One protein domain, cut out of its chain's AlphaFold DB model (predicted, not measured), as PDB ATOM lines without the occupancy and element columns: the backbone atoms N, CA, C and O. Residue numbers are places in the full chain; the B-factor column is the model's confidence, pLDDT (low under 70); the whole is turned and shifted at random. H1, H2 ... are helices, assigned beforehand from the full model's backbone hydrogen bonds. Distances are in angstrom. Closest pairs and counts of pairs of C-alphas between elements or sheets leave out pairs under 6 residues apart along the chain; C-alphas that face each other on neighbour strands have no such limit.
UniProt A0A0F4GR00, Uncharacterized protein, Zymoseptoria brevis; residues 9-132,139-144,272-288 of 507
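Overview. This is residues 9 to 132, 139 to 144 and 272 to 288 of the 507 residues of an uncharacterized protein of Zymoseptoria brevis (UniProt A0A0F4GR00). A long helical hairpin, H3 and H4, makes the longest axis; H5 and H6 each cross H4, while H1 and the short H2 pack on H3. The hairpin's turn, residues 73 to 79, sticks out at one end, and the loop of residues 34 to 41 reaches beyond the other. The printed part has 147 residues with six named helices, H1 to H6 in order, and no named strand: all helix. It is compact, with a radius of gyration of the C-alphas of 15.8 A and spans of 53 by 37 by 27 A.

Along the chain. Find C-alpha 48 at (71.952, 115.751, 96.084); from there H3, residues 48 to 74, runs 40.4 A to C-alpha 74 at (83.611, 77.295, 100.351). H4, residues 80 to 97, runs 26.3 A, and H5, residues 109 to 125, 24.1 A. H1 is residues 9 to 16, H2 residues 20 to 23. H6, residues 274 to 288, ends at (83.333, 90.441, 78.541).

Arrangement. H3 and H4 touch as a hairpin, opposite ways at a shallow tilt of 11 degrees; their closest C-alphas, Arg 50 and Asn 97, are 5.4 A apart. H4 touches H5 at a steep 48 degrees, closest at C-alphas 91 and 120, 5.1 A. Residues 88 to 92 of H4 touch H6, closest at C-alphas 89 and 280, 6.3 A. Residues 55 to 59 of H3 touch H1, about perpendicular at 85 degrees, closest at C-alphas 58 and 10, 6.3 A; residues 51 to 55 touch H2, closest at C-alphas 51 and 23, 5.7 A. Every O i to N i+4 pair is within hydrogen-bond range in H1, H5 and H6, 21 of 23 in H3 and 12 of 14 in H4; H2 is too short for such a pair.

Size, cuts and confidence. Cuts leave gaps of 16.1 A between C-alphas 132 and 139 and 22.8 A between C-alphas 144 and 272. The links H2 to H3 and H4 to H5 are long. Look for pLDDT under 70 in 49 residues, among them 70 to 83 and 272 to 288.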
ATOM      1  N   GLY A   9      82.891 103.899 105.365       83.06
ATOM      2  CA  GLY A   9      82.713 102.977 104.242       83.06
ATOM      3  C   GLY A   9      82.515 103.703 102.908       83.06
ATOM      4  O   GLY A   9      83.178 103.383 101.920       83.06
ATOM      5  N   HIS A  10      81.669 104.739 102.873       88.19
ATOM      6  CA  HIS A  10      81.463 105.552 101.667       88.19
ATOM      7  C   HIS A  10      82.727 106.330 101.282       88.19
ATOM      8  O   HIS A  10      83.014 106.475 100.098       88.19
ATOM      9  N   ALA A  11      83.501 106.817 102.256       87.62
ATOM     10  CA  ALA A  11      84.772 107.493 102.005       87.62
ATOM     11  C   ALA A  11      85.830 106.533 101.445       87.62
ATOM     12  O   ALA A  11      86.524 106.877 100.489       87.62
ATOM     13  N   TYR A  12      85.915 105.325 102.004       89.94
ATOM     14  CA  TYR A  12      86.807 104.277 101.525       89.94
ATOM     15  C   TYR A  12      86.486 103.892 100.077       89.94
ATOM     16  O   TYR A  12      87.322 104.085  99.194       89.94
ATOM     17  N   TYR A  13      85.256 103.449  99.795       90.94
ATOM     18  CA  TYR A  13      84.875 103.070  98.432       90.94
ATOM     19  C   TYR A  13      84.884 104.256  97.474       90.94
ATOM     20  O   TYR A  13      85.294 104.123  96.325       90.94
ATOM     21  N   GLY A  14      84.507 105.441  97.950       89.94
ATOM     22  CA  GLY A  14      84.614 106.668  97.179       89.94
ATOM     23  C   GLY A  14      86.040 106.937  96.701       89.94
ATOM     24  O   GLY A  14      86.227 107.396  95.575       89.94
ATOM     25  N   SER A  15      87.037 106.660  97.546       90.44
ATOM     26  CA  SER A  15      88.457 106.829  97.221       90.44
ATOM     27  C   SER A  15      88.934 105.764  96.241       90.44
ATOM     28  O   SER A  15      89.528 106.092  95.218       90.44
ATOM     29  N   GLU A  16      88.637 104.498  96.529       92.50
ATOM     30  CA  GLU A  16      89.074 103.357  95.717       92.50
ATOM     31  C   GLU A  16      88.524 103.413  94.287       92.50
ATOM     32  O   GLU A  16      89.232 103.115  93.324       92.50
ATOM     33  N   LEU A  17      87.276 103.863  94.132       92.50
ATOM     34  CA  LEU A  17      86.614 104.008  92.836       92.50
ATOM     35  C   LEU A  17      86.899 105.352  92.142       92.50
ATOM     36  O   LEU A  17      86.372 105.588  91.059       92.50
ATOM     37  N   ASP A  18      87.693 106.240  92.750       90.81
ATOM     38  CA  ASP A  18      87.954 107.605  92.263       90.81
ATOM     39  C   ASP A  18      86.666 108.424  92.002       90.81
ATOM     40  O   ASP A  18      86.480 109.102  90.983       90.81
ATOM     41  N   ILE A  19      85.726 108.345  92.950       90.69
ATOM     42  CA  ILE A  19      84.438 109.058  92.938       90.69
ATOM     43  C   ILE A  19      84.229 109.947  94.173       90.69
ATOM     44  O   ILE A  19      83.135 110.479  94.357       90.69
ATOM     45  N   LEU A  20      85.247 110.182  95.011       88.81
ATOM     46  CA  LEU A  20      85.143 111.090  96.172       88.81
ATOM     47  C   LEU A  20      84.621 112.478  95.792       88.81
ATOM     48  O   LEU A  20      83.851 113.091  96.534       88.81
ATOM     49  N   SER A  21      85.006 112.967  94.613       83.75
ATOM     50  CA  SER A  21      84.501 114.228  94.079       83.75
ATOM     51  C   SER A  21      82.980 114.205  93.908       83.75
ATOM     52  O   SER A  21      82.350 115.213  94.197       83.75
ATOM     53  N   ALA A  22      82.366 113.073  93.553       84.00
ATOM     54  CA  ALA A  22      80.912 112.898  93.443       84.00
ATOM     55  C   ALA A  22      80.208 112.912  94.814       84.00
ATOM     56  O   ALA A  22      79.068 113.367  94.940       84.00
ATOM     57  N   LEU A  23      80.907 112.433  95.846       84.12
ATOM     58  CA  LEU A  23      80.402 112.321  97.217       84.12
ATOM     59  C   LEU A  23      80.551 113.619  98.020       84.12
ATOM     60  O   LEU A  23      79.871 113.812  99.028       84.12
ATOM     61  N   SER A  24      81.411 114.535  97.568       74.19
ATOM     62  CA  SER A  24      81.647 115.813  98.240       74.19
ATOM     63  C   SER A  24      80.413 116.733  98.184       74.19
ATOM     64  O   SER A  24      80.140 117.446  97.216       74.19
ATOM     65  N   HIS A  25      79.620 116.731  99.254       62.47
ATOM     66  CA  HIS A  25      78.466 117.619  99.381       62.47
ATOM     67  C   HIS A  25      78.909 119.064  99.677       62.47
ATOM     68  O   HIS A  25      79.829 119.257 100.473       62.47
ATOM     69  N   PRO A  26      78.269 120.119  99.125       52.03
ATOM     70  CA  PRO A  26      77.254 120.176  98.065       52.03
ATOM     71  C   PRO A  26      77.844 120.528  96.678       52.03
ATOM     72  O   PRO A  26      77.125 120.974  95.787       52.03
ATOM     73  N   LYS A  27      79.164 120.393  96.489       53.66
ATOM     74  CA  LYS A  27      79.884 120.827  95.278       53.66
ATOM     75  C   LYS A  27      80.428 119.654  94.468       53.66
ATOM     76  O   LYS A  27      81.457 119.814  93.822       53.66
ATOM     77  N   GLY A  28      79.765 118.501  94.509       57.81
ATOM     78  CA  GLY A  28      80.294 117.298  93.890       57.81
ATOM     79  C   GLY A  28      80.475 117.464  92.383       57.81
ATOM     80  O   GLY A  28      79.499 117.447  91.632       57.81
ATOM     81  N   ARG A  29      81.721 117.706  91.964       65.56
ATOM     82  CA  ARG A  29      82.153 117.959  90.585       65.56
ATOM     83  C   ARG A  29      82.781 116.676  90.060       65.56
ATOM     84  O   ARG A  29      83.990 116.502  90.159       65.56
ATOM     85  N   SER A  30      81.953 115.765  89.562       71.12
ATOM     86  CA  SER A  30      82.420 114.473  89.040       71.12
ATOM     87  C   SER A  30      81.971 114.191  87.613       71.12
ATOM     88  O   SER A  30      82.096 113.057  87.163       71.12
ATOM     89  N   CYS A  31      81.390 115.175  86.919       84.88
ATOM     90  CA  CYS A  31      80.860 114.936  85.586       84.88
ATOM     91  C   CYS A  31      82.016 114.624  84.620       84.88
ATOM     92  O   CYS A  31      82.888 115.479  84.454       84.88
ATOM     93  N   PRO A  32      82.021 113.442  83.972       83.31
ATOM     94  CA  PRO A  32      83.143 113.005  83.136       83.31
ATOM     95  C   PRO A  32      83.209 113.741  81.790       83.31
ATOM     96  O   PRO A  32      84.194 113.622  81.067       83.31
ATOM     97  N   VAL A  33      82.179 114.523  81.451       84.25
ATOM     98  CA  VAL A  33      82.101 115.266  80.192       84.25
ATOM     99  C   VAL A  33      83.088 116.430  80.188       84.25
ATOM    100  O   VAL A  33      83.110 117.265  81.097       84.25
ATOM    101  N   VAL A  34      83.862 116.526  79.113       80.31
ATOM    102  CA  VAL A  34      84.770 117.641  78.845       80.31
ATOM    103  C   VAL A  34      84.077 118.630  77.907       80.31
ATOM    104  O   VAL A  34      83.633 118.269  76.822       80.31
ATOM    105  N   VAL A  35      83.965 119.894  78.318       72.62
ATOM    106  CA  VAL A  35      83.231 120.932  77.582       72.62
ATOM    107  C   VAL A  35      84.207 121.869  76.860       72.62
ATOM    108  O   VAL A  35      85.079 122.475  77.483       72.62
ATOM    109  N   GLY A  36      84.010 122.044  75.547       60.84
ATOM    110  CA  GLY A  36      84.659 123.071  74.717       60.84
ATOM    111  C   GLY A  36      85.960 122.652  74.010       60.84
ATOM    112  O   GLY A  36      86.521 121.591  74.258       60.84
ATOM    113  N   ARG A  37      86.476 123.529  73.128       53.12
ATOM    114  CA  ARG A  37      87.767 123.351  72.411       53.12
ATOM    115  C   ARG A  37      88.998 123.383  73.332       53.12
ATOM    116  O   ARG A  37      90.102 123.107  72.884       53.12
ATOM    117  N   THR A  38      88.813 123.766  74.591       54.62
ATOM    118  CA  THR A  38      89.861 123.976  75.600       54.62
ATOM    119  C   THR A  38      90.061 122.785  76.539       54.62
ATOM    120  O   THR A  38      90.815 122.912  77.495       54.62
ATOM    121  N   HIS A  39      89.406 121.642  76.291       63.16
ATOM    122  CA  HIS A  39      89.494 120.437  77.129       63.16
ATOM    123  C   HIS A  39      89.223 120.683  78.627       63.16
ATOM    124  O   HIS A  39      89.866 120.105  79.501       63.16
ATOM    125  N   THR A  40      88.271 121.559  78.947       68.88
ATOM    126  CA  THR A  40      87.914 121.873  80.337       68.88
ATOM    127  C   THR A  40      86.850 120.914  80.859       68.88
ATOM    128  O   THR A  40      85.798 120.765  80.240       68.88
ATOM    129  N   ALA A  41      87.106 120.270  82.000       70.81
ATOM    130  CA  ALA A  41      86.147 119.369  82.636       70.81
ATOM    131  C   ALA A  41      84.862 120.109  83.043       70.81
ATOM    132  O   ALA A  41      84.892 121.274  83.447       70.81
ATOM    133  N   CYS A  42      83.723 119.429  82.942       79.31
ATOM    134  CA  CYS A  42      82.443 119.957  83.387       79.31
ATOM    135  C   CYS A  42      82.468 120.259  84.899       79.31
ATOM    136  O   CYS A  42      82.585 119.364  85.730       79.31
ATOM    137  N   GLU A  43      82.292 121.531  85.267       73.19
ATOM    138  CA  GLU A  43      82.273 121.964  86.674       73.19
ATOM    139  C   GLU A  43      80.881 121.923  87.331       73.19
ATOM    140  O   GLU A  43      80.704 122.396  88.460       73.19
ATOM    141  N   TRP A  44      79.870 121.403  86.634       76.75
ATOM    142  CA  TRP A  44      78.506 121.355  87.155       76.75
ATOM    143  C   TRP A  44      78.365 120.282  88.234       76.75
ATOM    144  O   TRP A  44      78.884 119.173  88.108       76.75
ATOM    145  N   SER A  45      77.623 120.614  89.291       79.12
ATOM    146  CA  SER A  45      77.324 119.677  90.371       79.12
ATOM    147  C   SER A  45      76.401 118.555  89.896       79.12
ATOM    148  O   SER A  45      75.441 118.818  89.167       79.12
ATOM    149  N   ILE A  46      76.618 117.333  90.384       83.06
ATOM    150  CA  ILE A  46      75.712 116.198  90.116       83.06
ATOM    151  C   ILE A  46      74.379 116.281  90.872       83.06
ATOM    152  O   ILE A  46      73.375 115.730  90.430       83.06
ATOM    153  N   GLY A  47      74.350 117.041  91.969       78.38
ATOM    154  CA  GLY A  47      73.154 117.263  92.777       78.38
ATOM    155  C   GLY A  47      72.926 116.193  93.849       78.38
ATOM    156  O   GLY A  47      73.449 115.083  93.787       78.38
ATOM    157  N   ARG A  48      72.123 116.547  94.859       79.75
ATOM    158  CA  ARG A  48      71.952 115.751  96.084       79.75
ATOM    159  C   ARG A  48      71.377 114.359  95.846       79.75
ATOM    160  O   ARG A  48      71.887 113.407  96.425       79.75
ATOM    161  N   SER A  49      70.366 114.237  94.989       81.25
ATOM    162  CA  SER A  49      69.715 112.951  94.721       81.25
ATOM    163  C   SER A  49      70.680 111.943  94.095       81.25
ATOM    164  O   SER A  49      70.732 110.798  94.526       81.25
ATOM    165  N   ARG A  50      71.506 112.375  93.130       83.62
ATOM    166  CA  ARG A  50      72.521 111.510  92.507       83.62
ATOM    167  C   ARG A  50      73.626 111.140  93.493       83.62
ATOM    168  O   ARG A  50      73.989 109.974  93.569       83.62
ATOM    169  N   THR A  51      74.094 112.088  94.309       84.94
ATOM    170  CA  THR A  51      75.053 111.795  95.387       84.94
ATOM    171  C   THR A  51      74.518 110.740  96.364       84.94
ATOM    172  O   THR A  51      75.235 109.793  96.665       84.94
ATOM    173  N   HIS A  52      73.266 110.857  96.825       83.06
ATOM    174  CA  HIS A  52      72.655 109.857  97.713       83.06
ATOM    175  C   HIS A  52      72.516 108.485  97.040       83.06
ATOM    176  O   HIS A  52      72.783 107.468  97.667       83.06
ATOM    177  N   ARG A  53      72.152 108.435  95.753       84.56
ATOM    178  CA  ARG A  53      72.105 107.166  95.007       84.56
ATOM    179  C   ARG A  53      73.461 106.491  94.931       84.56
ATOM    180  O   ARG A  53      73.542 105.289  95.128       84.56
ATOM    181  N   ILE A  54      74.518 107.263  94.678       89.69
ATOM    182  CA  ILE A  54      75.879 106.723  94.695       89.69
ATOM    183  C   ILE A  54      76.194 106.150  96.079       89.69
ATOM    184  O   ILE A  54      76.737 105.059  96.138       89.69
ATOM    185  N   MET A  55      75.818 106.821  97.173       86.75
ATOM    186  CA  MET A  55      76.024 106.289  98.528       86.75
ATOM    187  C   MET A  55      75.364 104.916  98.713       86.75
ATOM    188  O   MET A  55      76.072 103.986  99.073       86.75
ATOM    189  N   TYR A  56      74.082 104.753  98.364       85.56
ATOM    190  CA  TYR A  56      73.399 103.448  98.443       85.56
ATOM    191  C   TYR A  56      74.072 102.370  97.585       85.56
ATOM    192  O   TYR A  56      74.280 101.251  98.038       85.56
ATOM    193  N   LEU A  57      74.508 102.723  96.375       91.12
ATOM    194  CA  LEU A  57      75.222 101.796  95.493       91.12
ATOM    195  C   LEU A  57      76.578 101.350  96.068       91.12
ATOM    196  O   LEU A  57      77.035 100.249  95.766       91.12
ATOM    197  N   LEU A  58      77.232 102.168  96.901       91.38
ATOM    198  CA  LEU A  58      78.451 101.757  97.612       91.38
ATOM    199  C   LEU A  58      78.149 100.764  98.743       91.38
ATOM    200  O   LEU A  58      78.995  99.929  99.060       91.38
ATOM    201  N   GLU A  59      76.957 100.822  99.334       86.62
ATOM    202  CA  GLU A  59      76.501  99.843 100.329       86.62
ATOM    203  C   GLU A  59      76.191  98.502  99.663       86.62
ATOM    204  O   GLU A  59      76.652  97.463 100.136       86.62
ATOM    205  N   ASP A  60      75.518  98.529  98.510       83.62
ATOM    206  CA  ASP A  60      75.302  97.338  97.682       83.62
ATOM    207  C   ASP A  60      76.641  96.730  97.237       83.62
ATOM    208  O   ASP A  60      76.822  95.509  97.246       83.62
ATOM    209  N   LEU A  61      77.626  97.573  96.901       88.12
ATOM    210  CA  LEU A  61      78.966  97.109  96.548       88.12
ATOM    211  C   LEU A  61      79.622  96.364  97.714       88.12
ATOM    212  O   LEU A  61      80.173  95.283  97.509       88.12
ATOM    213  N   GLN A  62      79.550  96.913  98.930       86.56
ATOM    214  CA  GLN A  62      80.034  96.237 100.136       86.56
ATOM    215  C   GLN A  62      79.347  94.878 100.309       86.56
ATOM    216  O   GLN A  62      80.034  93.883 100.527       86.56
ATOM    217  N   PHE A  63      78.018  94.826 100.184       83.75
ATOM    218  CA  PHE A  63      77.244  93.592 100.330       83.75
ATOM    219  C   PHE A  63      77.713  92.500  99.361       83.75
ATOM    220  O   PHE A  63      78.054  91.392  99.779       83.75
ATOM    221  N   HIS A  64      77.793  92.813  98.067       81.25
ATOM    222  CA  HIS A  64      78.194  91.827  97.066       81.25
ATOM    223  C   HIS A  64      79.645  91.375  97.239       81.25
ATOM    224  O   HIS A  64      79.938  90.196  97.049       81.25
ATOM    225  N   LYS A  65      80.543  92.265  97.670       81.94
ATOM    226  CA  LYS A  65      81.942  91.905  97.932       81.94
ATOM    227  C   LYS A  65      82.106  91.039  99.177       81.94
ATOM    228  O   LYS A  65      82.956  90.152  99.161       81.94
ATOM    229  N   SER A  66      81.287  91.233 100.211       79.38
ATOM    230  CA  SER A  66      81.239  90.314 101.355       79.38
ATOM    231  C   SER A  66      80.813  88.915 100.907       79.38
ATOM    232  O   SER A  66      81.498  87.946 101.212       79.38
ATOM    233  N   ASN A  67      79.760  88.815 100.089       74.50
ATOM    234  CA  ASN A  67      79.283  87.524  99.581       74.50
ATOM    235  C   ASN A  67      80.337  86.807  98.721       74.50
ATOM    236  O   ASN A  67      80.447  85.586  98.785       74.50
ATOM    237  N   MET A  68      81.125  87.550  97.936       73.00
ATOM    238  CA  MET A  68      82.258  86.998  97.179       73.00
ATOM    239  C   MET A  68      83.344  86.440  98.096       73.00
ATOM    240  O   MET A  68      83.829  85.332  97.873       73.00
ATOM    241  N   ALA A  69      83.719  87.202  99.128       72.44
ATOM    242  CA  ALA A  69      84.722  86.776 100.095       72.44
ATOM    243  C   ALA A  69      84.272  85.503 100.831       72.44
ATOM    244  O   ALA A  69      85.043  84.549 100.928       72.44
ATOM    245  N   ASP A  70      83.005  85.443 101.248       68.38
ATOM    246  CA  ASP A  70      82.434  84.277 101.921       68.38
ATOM    247  C   ASP A  70      82.327  83.065 100.981       68.38
ATOM    248  O   ASP A  70      82.694  81.954 101.360       68.38
ATOM    249  N   ALA A  71      81.885  83.245  99.734       63.56
ATOM    250  CA  ALA A  71      81.744  82.144  98.781       63.56
ATOM    251  C   ALA A  71      83.089  81.558  98.326       63.56
ATOM    252  O   ALA A  71      83.210  80.336  98.204       63.56
ATOM    253  N   SER A  72      84.111  82.405  98.153       60.66
ATOM    254  CA  SER A  72      85.476  81.968  97.826       60.66
ATOM    255  C   SER A  72      86.086  81.057  98.899       60.66
ATOM    256  O   SER A  72      86.980  80.269  98.611       60.66
ATOM    257  N   HIS A  73      85.568  81.103 100.132       59.16
ATOM    258  CA  HIS A  73      85.986  80.204 101.202       59.16
ATOM    259  C   HIS A  73      85.469  78.766 100.991       59.16
ATOM    260  O   HIS A  73      86.100  77.809 101.451       59.16
ATOM    261  N   TYR A  74      84.319  78.579 100.337       54.03
ATOM    262  CA  TYR A  74      83.611  77.295 100.351       54.03
ATOM    263  C   TYR A  74      83.620  76.533  99.027       54.03
ATOM    264  O   TYR A  74      83.316  75.338  99.054       54.03
ATOM    265  N   ASN A  75      83.922  77.161  97.883       49.97
ATOM    266  CA  ASN A  75      83.785  76.461  96.608       49.97
ATOM    267  C   ASN A  75      84.551  77.126  95.441       49.97
ATOM    268  O   ASN A  75      84.106  78.139  94.911       49.97
ATOM    269  N   ASP A  76      85.627  76.488  94.968       56.03
ATOM    270  CA  ASP A  76      86.389  76.883  93.759       56.03
ATOM    271  C   ASP A  76      85.628  76.603  92.440       56.03
ATOM    272  O   ASP A  76      86.164  76.771  91.347       56.03
ATOM    273  N   THR A  77      84.384  76.118  92.527       52.78
ATOM    274  CA  THR A  77      83.606  75.596  91.388       52.78
ATOM    275  C   THR A  77      82.535  76.563  90.869       52.78
ATOM    276  O   THR A  77      81.761  76.194  89.985       52.78
ATOM    277  N   TYR A  78      82.427  77.774  91.426       54.94
ATOM    278  CA  TYR A  78      81.469  78.769  90.936       54.94
ATOM    279  C   TYR A  78      82.040  79.563  89.763       54.94
ATOM    280  O   TYR A  78      83.191  79.979  89.786       54.94
ATOM    281  N   ASP A  79      81.200  79.793  88.755       55.69
ATOM    282  CA  ASP A  79      81.511  80.677  87.635       55.69
ATOM    283  C   ASP A  79      81.734  82.106  88.162       55.69
ATOM    284  O   ASP A  79      80.824  82.710  88.743       55.69
ATOM    285  N   ASP A  80      82.935  82.653  87.944       59.22
ATOM    286  CA  ASP A  80      83.324  84.026  88.295       59.22
ATOM    287  C   ASP A  80      82.295  85.063  87.807       59.22
ATOM    288  O   ASP A  80      82.124  86.132  88.407       59.22
ATOM    289  N   LYS A  81      81.537  84.747  86.748       61.56
ATOM    290  CA  LYS A  81      80.454  85.587  86.222       61.56
ATOM    291  C   LYS A  81      79.323  85.821  87.224       61.56
ATOM    292  O   LYS A  81      78.761  86.919  87.241       61.56
ATOM    293  N   PHE A  82      78.998  84.849  88.082       64.25
ATOM    294  CA  PHE A  82      77.935  84.984  89.089       64.25
ATOM    295  C   PHE A  82      78.233  86.119  90.075       64.25
ATOM    296  O   PHE A  82      77.350  86.884  90.463       64.25
ATOM    297  N   PHE A  83      79.505  86.261  90.430       66.94
ATOM    298  CA  PHE A  83      79.978  87.227  91.410       66.94
ATOM    299  C   PHE A  83      80.350  88.579  90.803       66.94
ATOM    300  O   PHE A  83      80.139  89.620  91.422       66.94
ATOM    301  N   THR A  84      80.863  88.586  89.576       72.88
ATOM    302  CA  THR A  84      81.283  89.818  88.893       72.88
ATOM    303  C   THR A  84      80.116  90.584  88.266       72.88
ATOM    304  O   THR A  84      80.173  91.812  88.175       72.88
ATOM    305  N   THR A  85      79.014  89.909  87.920       75.44
ATOM    306  CA  THR A  85      77.831  90.540  87.305       75.44
ATOM    307  C   THR A  85      77.180  91.622  88.185       75.44
ATOM    308  O   THR A  85      76.956  92.732  87.690       75.44
ATOM    309  N   PRO A  86      76.892  91.386  89.483       78.69
ATOM    310  CA  PRO A  86      76.370  92.441  90.355       78.69
ATOM    311  C   PRO A  86      77.325  93.634  90.487       78.69
ATOM    312  O   PRO A  86      76.884  94.782  90.468       78.69
ATOM    313  N   ILE A  87      78.636  93.375  90.549       85.38
ATOM    314  CA  ILE A  87      79.669  94.417  90.651       85.38
ATOM    315  C   ILE A  87      79.670  95.305  89.406       85.38
ATOM    316  O   ILE A  87      79.682  96.531  89.516       85.38
ATOM    317  N   ALA A  88      79.611  94.702  88.222       81.44
ATOM    318  CA  ALA A  88      79.538  95.430  86.965       81.44
ATOM    319  C   ALA A  88      78.255  96.274  86.865       81.44
ATOM    320  O   ALA A  88      78.307  97.451  86.509       81.44
ATOM    321  N   ARG A  89      77.104  95.737  87.284       82.19
ATOM    322  CA  ARG A  89      75.853  96.510  87.331       82.19
ATOM    323  C   ARG A  89      75.955  97.727  88.251       82.19
ATOM    324  O   ARG A  89      75.546  98.823  87.869       82.19
ATOM    325  N   ILE A  90      76.514  97.551  89.445       88.56
ATOM    326  CA  ILE A  90      76.716  98.646  90.397       88.56
ATOM    327  C   ILE A  90      77.661  99.695  89.808       88.56
ATOM    328  O   ILE A  90      77.347 100.886  89.838       88.56
ATOM    329  N   ALA A  91      78.772  99.272  89.201       90.81
ATOM    330  CA  ALA A  91      79.717 100.173  88.546       90.81
ATOM    331  C   ALA A  91      79.049 101.012  87.446       90.81
ATOM    332  O   ALA A  91      79.277 102.220  87.364       90.81
ATOM    333  N   TRP A  92      78.177 100.398  86.644       87.06
ATOM    334  CA  TRP A  92      77.411 101.081  85.606       87.06
ATOM    335  C   TRP A  92      76.466 102.142  86.185       87.06
ATOM    336  O   TRP A  92      76.460 103.292  85.739       87.06
ATOM    337  N   LEU A  93      75.708 101.794  87.228       88.69
ATOM    338  CA  LEU A  93      74.793 102.727  87.889       88.69
ATOM    339  C   LEU A  93      75.541 103.884  88.565       88.69
ATOM    340  O   LEU A  93      75.094 105.033  88.487       88.69
ATOM    341  N   ILE A  94      76.697 103.619  89.177       91.94
ATOM    342  CA  ILE A  94      77.563 104.676  89.712       91.94
ATOM    343  C   ILE A  94      78.020 105.581  88.566       91.94
ATOM    344  O   ILE A  94      77.847 106.796  88.659       91.94
ATOM    345  N   ALA A  95      78.534 105.018  87.466       91.38
ATOM    346  CA  ALA A  95      78.999 105.786  86.314       91.38
ATOM    347  C   ALA A  95      77.907 106.730  85.784       91.38
ATOM    348  O   ALA A  95      78.155 107.931  85.668       91.38
ATOM    349  N   GLN A  96      76.678 106.243  85.582       89.25
ATOM    350  CA  GLN A  96      75.545 107.079  85.166       89.25
ATOM    351  C   GLN A  96      75.264 108.230  86.142       89.25
ATOM    352  O   GLN A  96      75.062 109.375  85.733       89.25
ATOM    353  N   ASN A  97      75.290 107.956  87.450       89.38
ATOM    354  CA  ASN A  97      74.994 108.965  88.466       89.38
ATOM    355  C   ASN A  97      76.141 109.971  88.683       89.38
ATOM    356  O   ASN A  97      75.914 111.008  89.307       89.38
ATOM    357  N   THR A  98      77.338 109.737  88.126       90.12
ATOM    358  CA  THR A  98      78.431 110.729  88.146       90.12
ATOM    359  C   THR A  98      78.250 111.870  87.143       90.12
ATOM    360  O   THR A  98      78.945 112.882  87.249       90.12
ATOM    361  N   PHE A  99      77.311 111.768  86.197       88.94
ATOM    362  CA  PHE A  99      77.000 112.859  85.274       88.94
ATOM    363  C   PHE A  99      76.272 114.001  85.996       88.94
ATOM    364  O   PHE A  99      75.528 113.791  86.956       88.94
ATOM    365  N   CYS A 100      76.463 115.240  85.533       86.50
ATOM    366  CA  CYS A 100      75.724 116.391  86.056       86.50
ATOM    367  C   CYS A 100      74.307 116.481  85.472       86.50
ATOM    368  O   CYS A 100      73.996 115.830  84.477       86.50
ATOM    369  N   SER A 101      73.451 117.330  86.042       82.06
ATOM    370  CA  SER A 101      72.073 117.521  85.556       82.06
ATOM    371  C   SER A 101      71.966 118.055  84.122       82.06
ATOM    372  O   SER A 101      70.897 117.973  83.529       82.06
ATOM    373  N   LYS A 102      73.049 118.607  83.558       83.31
ATOM    374  CA  LYS A 102      73.080 119.135  82.186       83.31
ATOM    375  C   LYS A 102      73.477 118.121  81.124       83.31
ATOM    376  O   LYS A 102      73.203 118.361  79.954       83.31
ATOM    377  N   HIS A 103      74.161 117.054  81.517       86.75
ATOM    378  CA  HIS A 103      74.662 116.055  80.587       86.75
ATOM    379  C   HIS A 103      73.897 114.766  80.820       86.75
ATOM    380  O   HIS A 103      73.960 114.184  81.905       86.75
ATOM    381  N   ASP A 104      73.159 114.363  79.796       82.81
ATOM    382  CA  ASP A 104      72.525 113.060  79.772       82.81
ATOM    383  C   ASP A 104      73.602 112.006  79.476       82.81
ATOM    384  O   ASP A 104      74.286 112.135  78.453       82.81
ATOM    385  N   PRO A 105      73.798 110.993  80.335       83.31
ATOM    386  CA  PRO A 105      74.732 109.905  80.054       83.31
ATOM    387  C   PRO A 105      74.460 109.230  78.700       83.31
ATOM    388  O   PRO A 105      75.406 108.811  78.038       83.31
ATOM    389  N   ASP A 106      73.207 109.201  78.238       79.31
ATOM    390  CA  ASP A 106      72.829 108.545  76.983       79.31
ATOM    391  C   ASP A 106      73.326 109.287  75.738       79.31
ATOM    392  O   ASP A 106      73.578 108.665  74.707       79.31
ATOM    393  N   PHE A 107      73.515 110.608  75.829       85.25
ATOM    394  CA  PHE A 107      74.109 111.411  74.754       85.25
ATOM    395  C   PHE A 107      75.646 111.446  74.811       85.25
ATOM    396  O   PHE A 107      76.277 111.995  73.909       85.25
ATOM    397  N   HIS A 108      76.244 110.860  75.851       85.00
ATOM    398  CA  HIS A 108      77.681 110.850  76.134       85.00
ATOM    399  C   HIS A 108      78.181 109.416  76.384       85.00
ATOM    400  O   HIS A 108      78.873 109.130  77.363       85.00
ATOM    401  N   GLU A 109      77.790 108.492  75.501       84.25
ATOM    402  CA  GLU A 109      78.038 107.052  75.647       84.25
ATOM    403  C   GLU A 109      79.533 106.701  75.735       84.25
ATOM    404  O   GLU A 109      79.918 105.839  76.523       84.25
ATOM    405  N   ALA A 110      80.397 107.404  74.996       84.69
ATOM    406  CA  ALA A 110      81.843 107.178  75.035       84.69
ATOM    407  C   ALA A 110      82.443 107.522  76.412       84.69
ATOM    408  O   ALA A 110      83.223 106.747  76.977       84.69
ATOM    409  N   GLU A 111      82.061 108.667  76.981       88.50
ATOM    410  CA  GLU A 111      82.467 109.076  78.324       88.50
ATOM    411  C   GLU A 111      81.863 108.164  79.396       88.50
ATOM    412  O   GLU A 111      82.541 107.828  80.368       88.50
ATOM    413  N   LEU A 112      80.614 107.728  79.212       87.50
ATOM    414  CA  LEU A 112      79.939 106.799  80.115       87.50
ATOM    415  C   LEU A 112      80.641 105.438  80.146       87.50
ATOM    416  O   LEU A 112      80.950 104.957  81.233       87.50
ATOM    417  N   LYS A 113      80.948 104.853  78.981       86.06
ATOM    418  CA  LYS A 113      81.657 103.568  78.854       86.06
ATOM    419  C   LYS A 113      83.057 103.645  79.463       86.06
ATOM    420  O   LYS A 113      83.436 102.786  80.254       86.06
ATOM    421  N   THR A 114      83.782 104.736  79.205       89.56
ATOM    422  CA  THR A 114      85.096 104.987  79.824       89.56
ATOM    423  C   THR A 114      84.993 105.052  81.350       89.56
ATOM    424  O   THR A 114      85.787 104.430  82.057       89.56
ATOM    425  N   ARG A 115      84.001 105.784  81.875       89.75
ATOM    426  CA  ARG A 115      83.796 105.930  83.320       89.75
ATOM    427  C   ARG A 115      83.354 104.621  83.971       89.75
ATOM    428  O   ARG A 115      83.812 104.318  85.069       89.75
ATOM    429  N   PHE A 116      82.507 103.850  83.296       90.94
ATOM    430  CA  PHE A 116      82.113 102.509  83.709       90.94
ATOM    431  C   PHE A 116      83.323 101.577  83.818       90.94
ATOM    432  O   PHE A 116      83.524 101.016  84.889       90.94
ATOM    433  N   ASN A 117      84.147 101.464  82.772       88.44
ATOM    434  CA  ASN A 117      85.303 100.562  82.765       88.44
ATOM    435  C   ASN A 117      86.290 100.894  83.898       88.44
ATOM    436  O   ASN A 117      86.738  99.999  84.616       88.44
ATOM    437  N   ASP A 118      86.577 102.180  84.125       90.94
ATOM    438  CA  ASP A 118      87.440 102.624  85.228       90.94
ATOM    439  C   ASP A 118      86.866 102.232  86.603       90.94
ATOM    440  O   ASP A 118      87.559 101.617  87.417       90.94
ATOM    441  N   ILE A 119      85.576 102.503  86.846       93.31
ATOM    442  CA  ILE A 119      84.908 102.142  88.106       93.31
ATOM    443  C   ILE A 119      84.836 100.623  88.271       93.31
ATOM    444  O   ILE A 119      85.117 100.122  89.355       93.31
ATOM    445  N   TYR A 120      84.493  99.878  87.222       91.31
ATOM    446  CA  TYR A 120      84.338  98.427  87.265       91.31
ATOM    447  C   TYR A 120      85.657  97.729  87.607       91.31
ATOM    448  O   TYR A 120      85.721  96.958  88.566       91.31
ATOM    449  N   HIS A 121      86.743  98.051  86.901       89.12
ATOM    450  CA  HIS A 121      88.044  97.441  87.173       89.12
ATOM    451  C   HIS A 121      88.593  97.812  88.555       89.12
ATOM    452  O   HIS A 121      89.252  96.988  89.195       89.12
ATOM    453  N   ARG A 122      88.314  99.025  89.048       93.75
ATOM    454  CA  ARG A 122      88.637  99.413  90.430       93.75
ATOM    455  C   ARG A 122      87.772  98.671  91.438       93.75
ATOM    456  O   ARG A 122      88.295  98.193  92.437       93.75
ATOM    457  N   ALA A 123      86.479  98.515  91.166       90.38
ATOM    458  CA  ALA A 123      85.550  97.804  92.032       90.38
ATOM    459  C   ALA A 123      85.948  96.336  92.201       90.38
ATOM    460  O   ALA A 123      85.911  95.845  93.327       90.38
ATOM    461  N   LEU A 124      86.402  95.672  91.135       85.88
ATOM    462  CA  LEU A 124      86.925  94.304  91.201       85.88
ATOM    463  C   LEU A 124      88.213  94.191  92.030       85.88
ATOM    464  O   LEU A 124      88.377  93.234  92.778       85.88
ATOM    465  N   LYS A 125      89.127  95.162  91.911       86.62
ATOM    466  CA  LYS A 125      90.431  95.145  92.607       86.62
ATOM    467  C   LYS A 125      90.371  95.627  94.052       86.62
ATOM    468  O   LYS A 125      91.237  95.287  94.851       86.62
ATOM    469  N   CYS A 126      89.394  96.465  94.369       85.94
ATOM    470  CA  CYS A 126      89.240  97.054  95.687       85.94
ATOM    471  C   CYS A 126      89.040  95.938  96.732       85.94
ATOM    472  O   CYS A 126      88.336  94.960  96.485       85.94
ATOM    473  N   THR A 127      89.637  96.055  97.911       84.88
ATOM    474  CA  THR A 127      89.426  95.079  98.990       84.88
ATOM    475  C   THR A 127      88.129  95.359  99.741       84.88
ATOM    476  O   THR A 127      87.614  96.479  99.696       84.88
ATOM    477  N   LEU A 128      87.589  94.359 100.439       83.81
ATOM    478  CA  LEU A 128      86.436  94.566 101.313       83.81
ATOM    479  C   LEU A 128      86.782  95.593 102.398       83.81
ATOM    480  O   LEU A 128      87.837  95.495 103.033       83.81
ATOM    481  N   PHE A 129      85.903  96.570 102.620       81.00
ATOM    482  CA  PHE A 129      86.074  97.498 103.733       81.00
ATOM    483  C   PHE A 129      86.026  96.725 105.053       81.00
ATOM    484  O   PHE A 129      85.061  96.009 105.329       81.00
ATOM    485  N   SER A 130      87.073  96.881 105.860       73.69
ATOM    486  CA  SER A 130      87.146  96.364 107.225       73.69
ATOM    487  C   SER A 130      87.070  97.547 108.179       73.69
ATOM    488  O   SER A 130      87.907  98.449 108.106       73.69
ATOM    489  N   ASP A 131      86.064  97.561 109.052       62.31
ATOM    490  CA  ASP A 131      85.933  98.610 110.061       62.31
ATOM    491  C   ASP A 131      87.176  98.590 110.979       62.31
ATOM    492  O   ASP A 131      87.568  97.511 111.444       62.31
ATOM    493  N   PRO A 132      87.824  99.737 111.265       51.72
ATOM    494  CA  PRO A 132      88.934  99.815 112.219       51.72
ATOM    495  C   PRO A 132      88.614  99.261 113.621       51.72
ATOM    496  O   PRO A 132      89.545  99.012 114.388       51.72
ATOM    497  N   ASN A 139      78.145  89.542 108.752       38.91
ATOM    498  CA  ASN A 139      76.729  89.860 108.828       38.91
ATOM    499  C   ASN A 139      76.579  91.330 108.433       38.91
ATOM    500  O   ASN A 139      76.902  92.219 109.223       38.91
ATOM    501  N   PHE A 140      76.133  91.581 107.203       43.00
ATOM    502  CA  PHE A 140      75.885  92.926 106.691       43.00
ATOM    503  C   PHE A 140      75.009  93.718 107.676       43.00
ATOM    504  O   PHE A 140      73.835  93.411 107.881       43.00
ATOM    505  N   LYS A 141      75.590  94.746 108.299       41.62
ATOM    506  CA  LYS A 141      74.839  95.844 108.903       41.62
ATOM    507  C   LYS A 141      74.838  96.962 107.872       41.62
ATOM    508  O   LYS A 141      75.909  97.433 107.499       41.62
ATOM    509  N   SER A 142      73.651  97.360 107.415       42.38
ATOM    510  CA  SER A 142      73.462  98.599 106.656       42.38
ATOM    511  C   SER A 142      74.166  99.745 107.380       42.38
ATOM    512  O   SER A 142      74.094  99.805 108.613       42.38
ATOM    513  N   PHE A 143      74.809 100.642 106.635       46.84
ATOM    514  CA  PHE A 143      75.440 101.832 107.197       46.84
ATOM    515  C   PHE A 143      74.331 102.771 107.728       46.84
ATOM    516  O   PHE A 143      73.762 103.582 107.010       46.84
ATOM    517  N   ASP A 144      74.003 102.578 109.008       44.81
ATOM    518  CA  ASP A 144      73.188 103.388 109.920       44.81
ATOM    519  C   ASP A 144      71.640 103.386 109.849       44.81
ATOM    520  O   ASP A 144      70.991 104.035 109.034       44.81
ATOM    521  N   TRP A 272      66.241 100.226  88.914       46.75
ATOM    522  CA  TRP A 272      66.200  98.788  88.665       46.75
ATOM    523  C   TRP A 272      65.393  98.416  87.412       46.75
ATOM    524  O   TRP A 272      65.069  97.241  87.233       46.75
ATOM    525  N   SER A 273      65.056  99.382  86.543       45.00
ATOM    526  CA  SER A 273      64.199  99.112  85.383       45.00
ATOM    527  C   SER A 273      64.805  98.030  84.475       45.00
ATOM    528  O   SER A 273      66.020  98.027  84.246       45.00
ATOM    529  N   PRO A 274      63.983  97.124  83.910       42.25
ATOM    530  CA  PRO A 274      64.464  96.076  83.008       42.25
ATOM    531  C   PRO A 274      65.307  96.608  81.841       42.25
ATOM    532  O   PRO A 274      66.266  95.960  81.439       42.25
ATOM    533  N   ALA A 275      65.005  97.814  81.346       46.56
ATOM    534  CA  ALA A 275      65.743  98.460  80.261       46.56
ATOM    535  C   ALA A 275      67.166  98.887  80.667       46.56
ATOM    536  O   ALA A 275      68.115  98.635  79.927       46.56
ATOM    537  N   ASN A 276      67.334  99.475  81.858       50.69
ATOM    538  CA  ASN A 276      68.657  99.840  82.377       50.69
ATOM    539  C   ASN A 276      69.510  98.600  82.652       50.69
ATOM    540  O   ASN A 276      70.715  98.610  82.409       50.69
ATOM    541  N   ASN A 277      68.866  97.523  83.104       53.00
ATOM    542  CA  ASN A 277      69.531  96.249  83.338       53.00
ATOM    543  C   ASN A 277      69.996  95.653  82.018       53.00
ATOM    544  O   ASN A 277      71.172  95.345  81.884       53.00
ATOM    545  N   GLN A 278      69.106  95.561  81.027       54.50
ATOM    546  CA  GLN A 278      69.433  95.017  79.714       54.50
ATOM    547  C   GLN A 278      70.583  95.778  79.049       54.50
ATOM    548  O   GLN A 278      71.495  95.157  78.522       54.50
ATOM    549  N   ARG A 279      70.601  97.111  79.147       56.38
ATOM    550  CA  ARG A 279      71.675  97.927  78.571       56.38
ATOM    551  C   ARG A 279      73.018  97.730  79.271       56.38
ATOM    552  O   ARG A 279      74.041  97.635  78.600       56.38
ATOM    553  N   ALA A 280      73.013  97.622  80.601       51.31
ATOM    554  CA  ALA A 280      74.203  97.227  81.345       51.31
ATOM    555  C   ALA A 280      74.665  95.825  80.914       51.31
ATOM    556  O   ALA A 280      75.852  95.624  80.693       51.31
ATOM    557  N   TYR A 281      73.738  94.876  80.727       55.81
ATOM    558  CA  TYR A 281      74.041  93.523  80.252       55.81
ATOM    559  C   TYR A 281      74.605  93.482  78.836       55.81
ATOM    560  O   TYR A 281      75.522  92.709  78.594       55.81
ATOM    561  N   ASP A 282      74.104  94.295  77.913       57.88
ATOM    562  CA  ASP A 282      74.581  94.302  76.530       57.88
ATOM    563  C   ASP A 282      76.002  94.878  76.426       57.88
ATOM    564  O   ASP A 282      76.823  94.341  75.687       57.88
ATOM    565  N   ILE A 283      76.328  95.894  77.230       53.09
ATOM    566  CA  ILE A 283      77.682  96.466  77.309       53.09
ATOM    567  C   ILE A 283      78.624  95.542  78.083       53.09
ATOM    568  O   ILE A 283      79.765  95.358  77.675       53.09
ATOM    569  N   MET A 284      78.150  94.911  79.164       54.12
ATOM    570  CA  MET A 284      78.896  93.849  79.841       54.12
ATOM    571  C   MET A 284      79.196  92.710  78.874       54.12
ATOM    572  O   MET A 284      80.325  92.251  78.843       54.12
ATOM    573  N   ARG A 285      78.230  92.281  78.059       59.72
ATOM    574  CA  ARG A 285      78.433  91.241  77.048       59.72
ATOM    575  C   ARG A 285      79.471  91.682  76.017       59.72
ATOM    576  O   ARG A 285      80.392  90.930  75.750       59.72
ATOM    577  N   GLU A 286      79.385  92.912  75.512       58.88
ATOM    578  CA  GLU A 286      80.375  93.463  74.578       58.88
ATOM    579  C   GLU A 286      81.795  93.514  75.180       58.88
ATOM    580  O   GLU A 286      82.755  93.144  74.514       58.88
ATOM    581  N   GLU A 287      81.946  93.927  76.441       52.00
ATOM    582  CA  GLU A 287      83.249  94.043  77.116       52.00
ATOM    583  C   GLU A 287      83.799  92.684  77.596       52.00
ATOM    584  O   GLU A 287      84.992  92.412  77.452       52.00
ATOM    585  N   LEU A 288      82.948  91.794  78.120       50.12
ATOM    586  CA  LEU A 288      83.333  90.441  78.541       50.12
ATOM    587  C   LEU A 288      83.652  89.537  77.344       50.12
ATOM    588  O   LEU A 288      84.635  88.805  77.420       50.12
TER     589      LEU A 288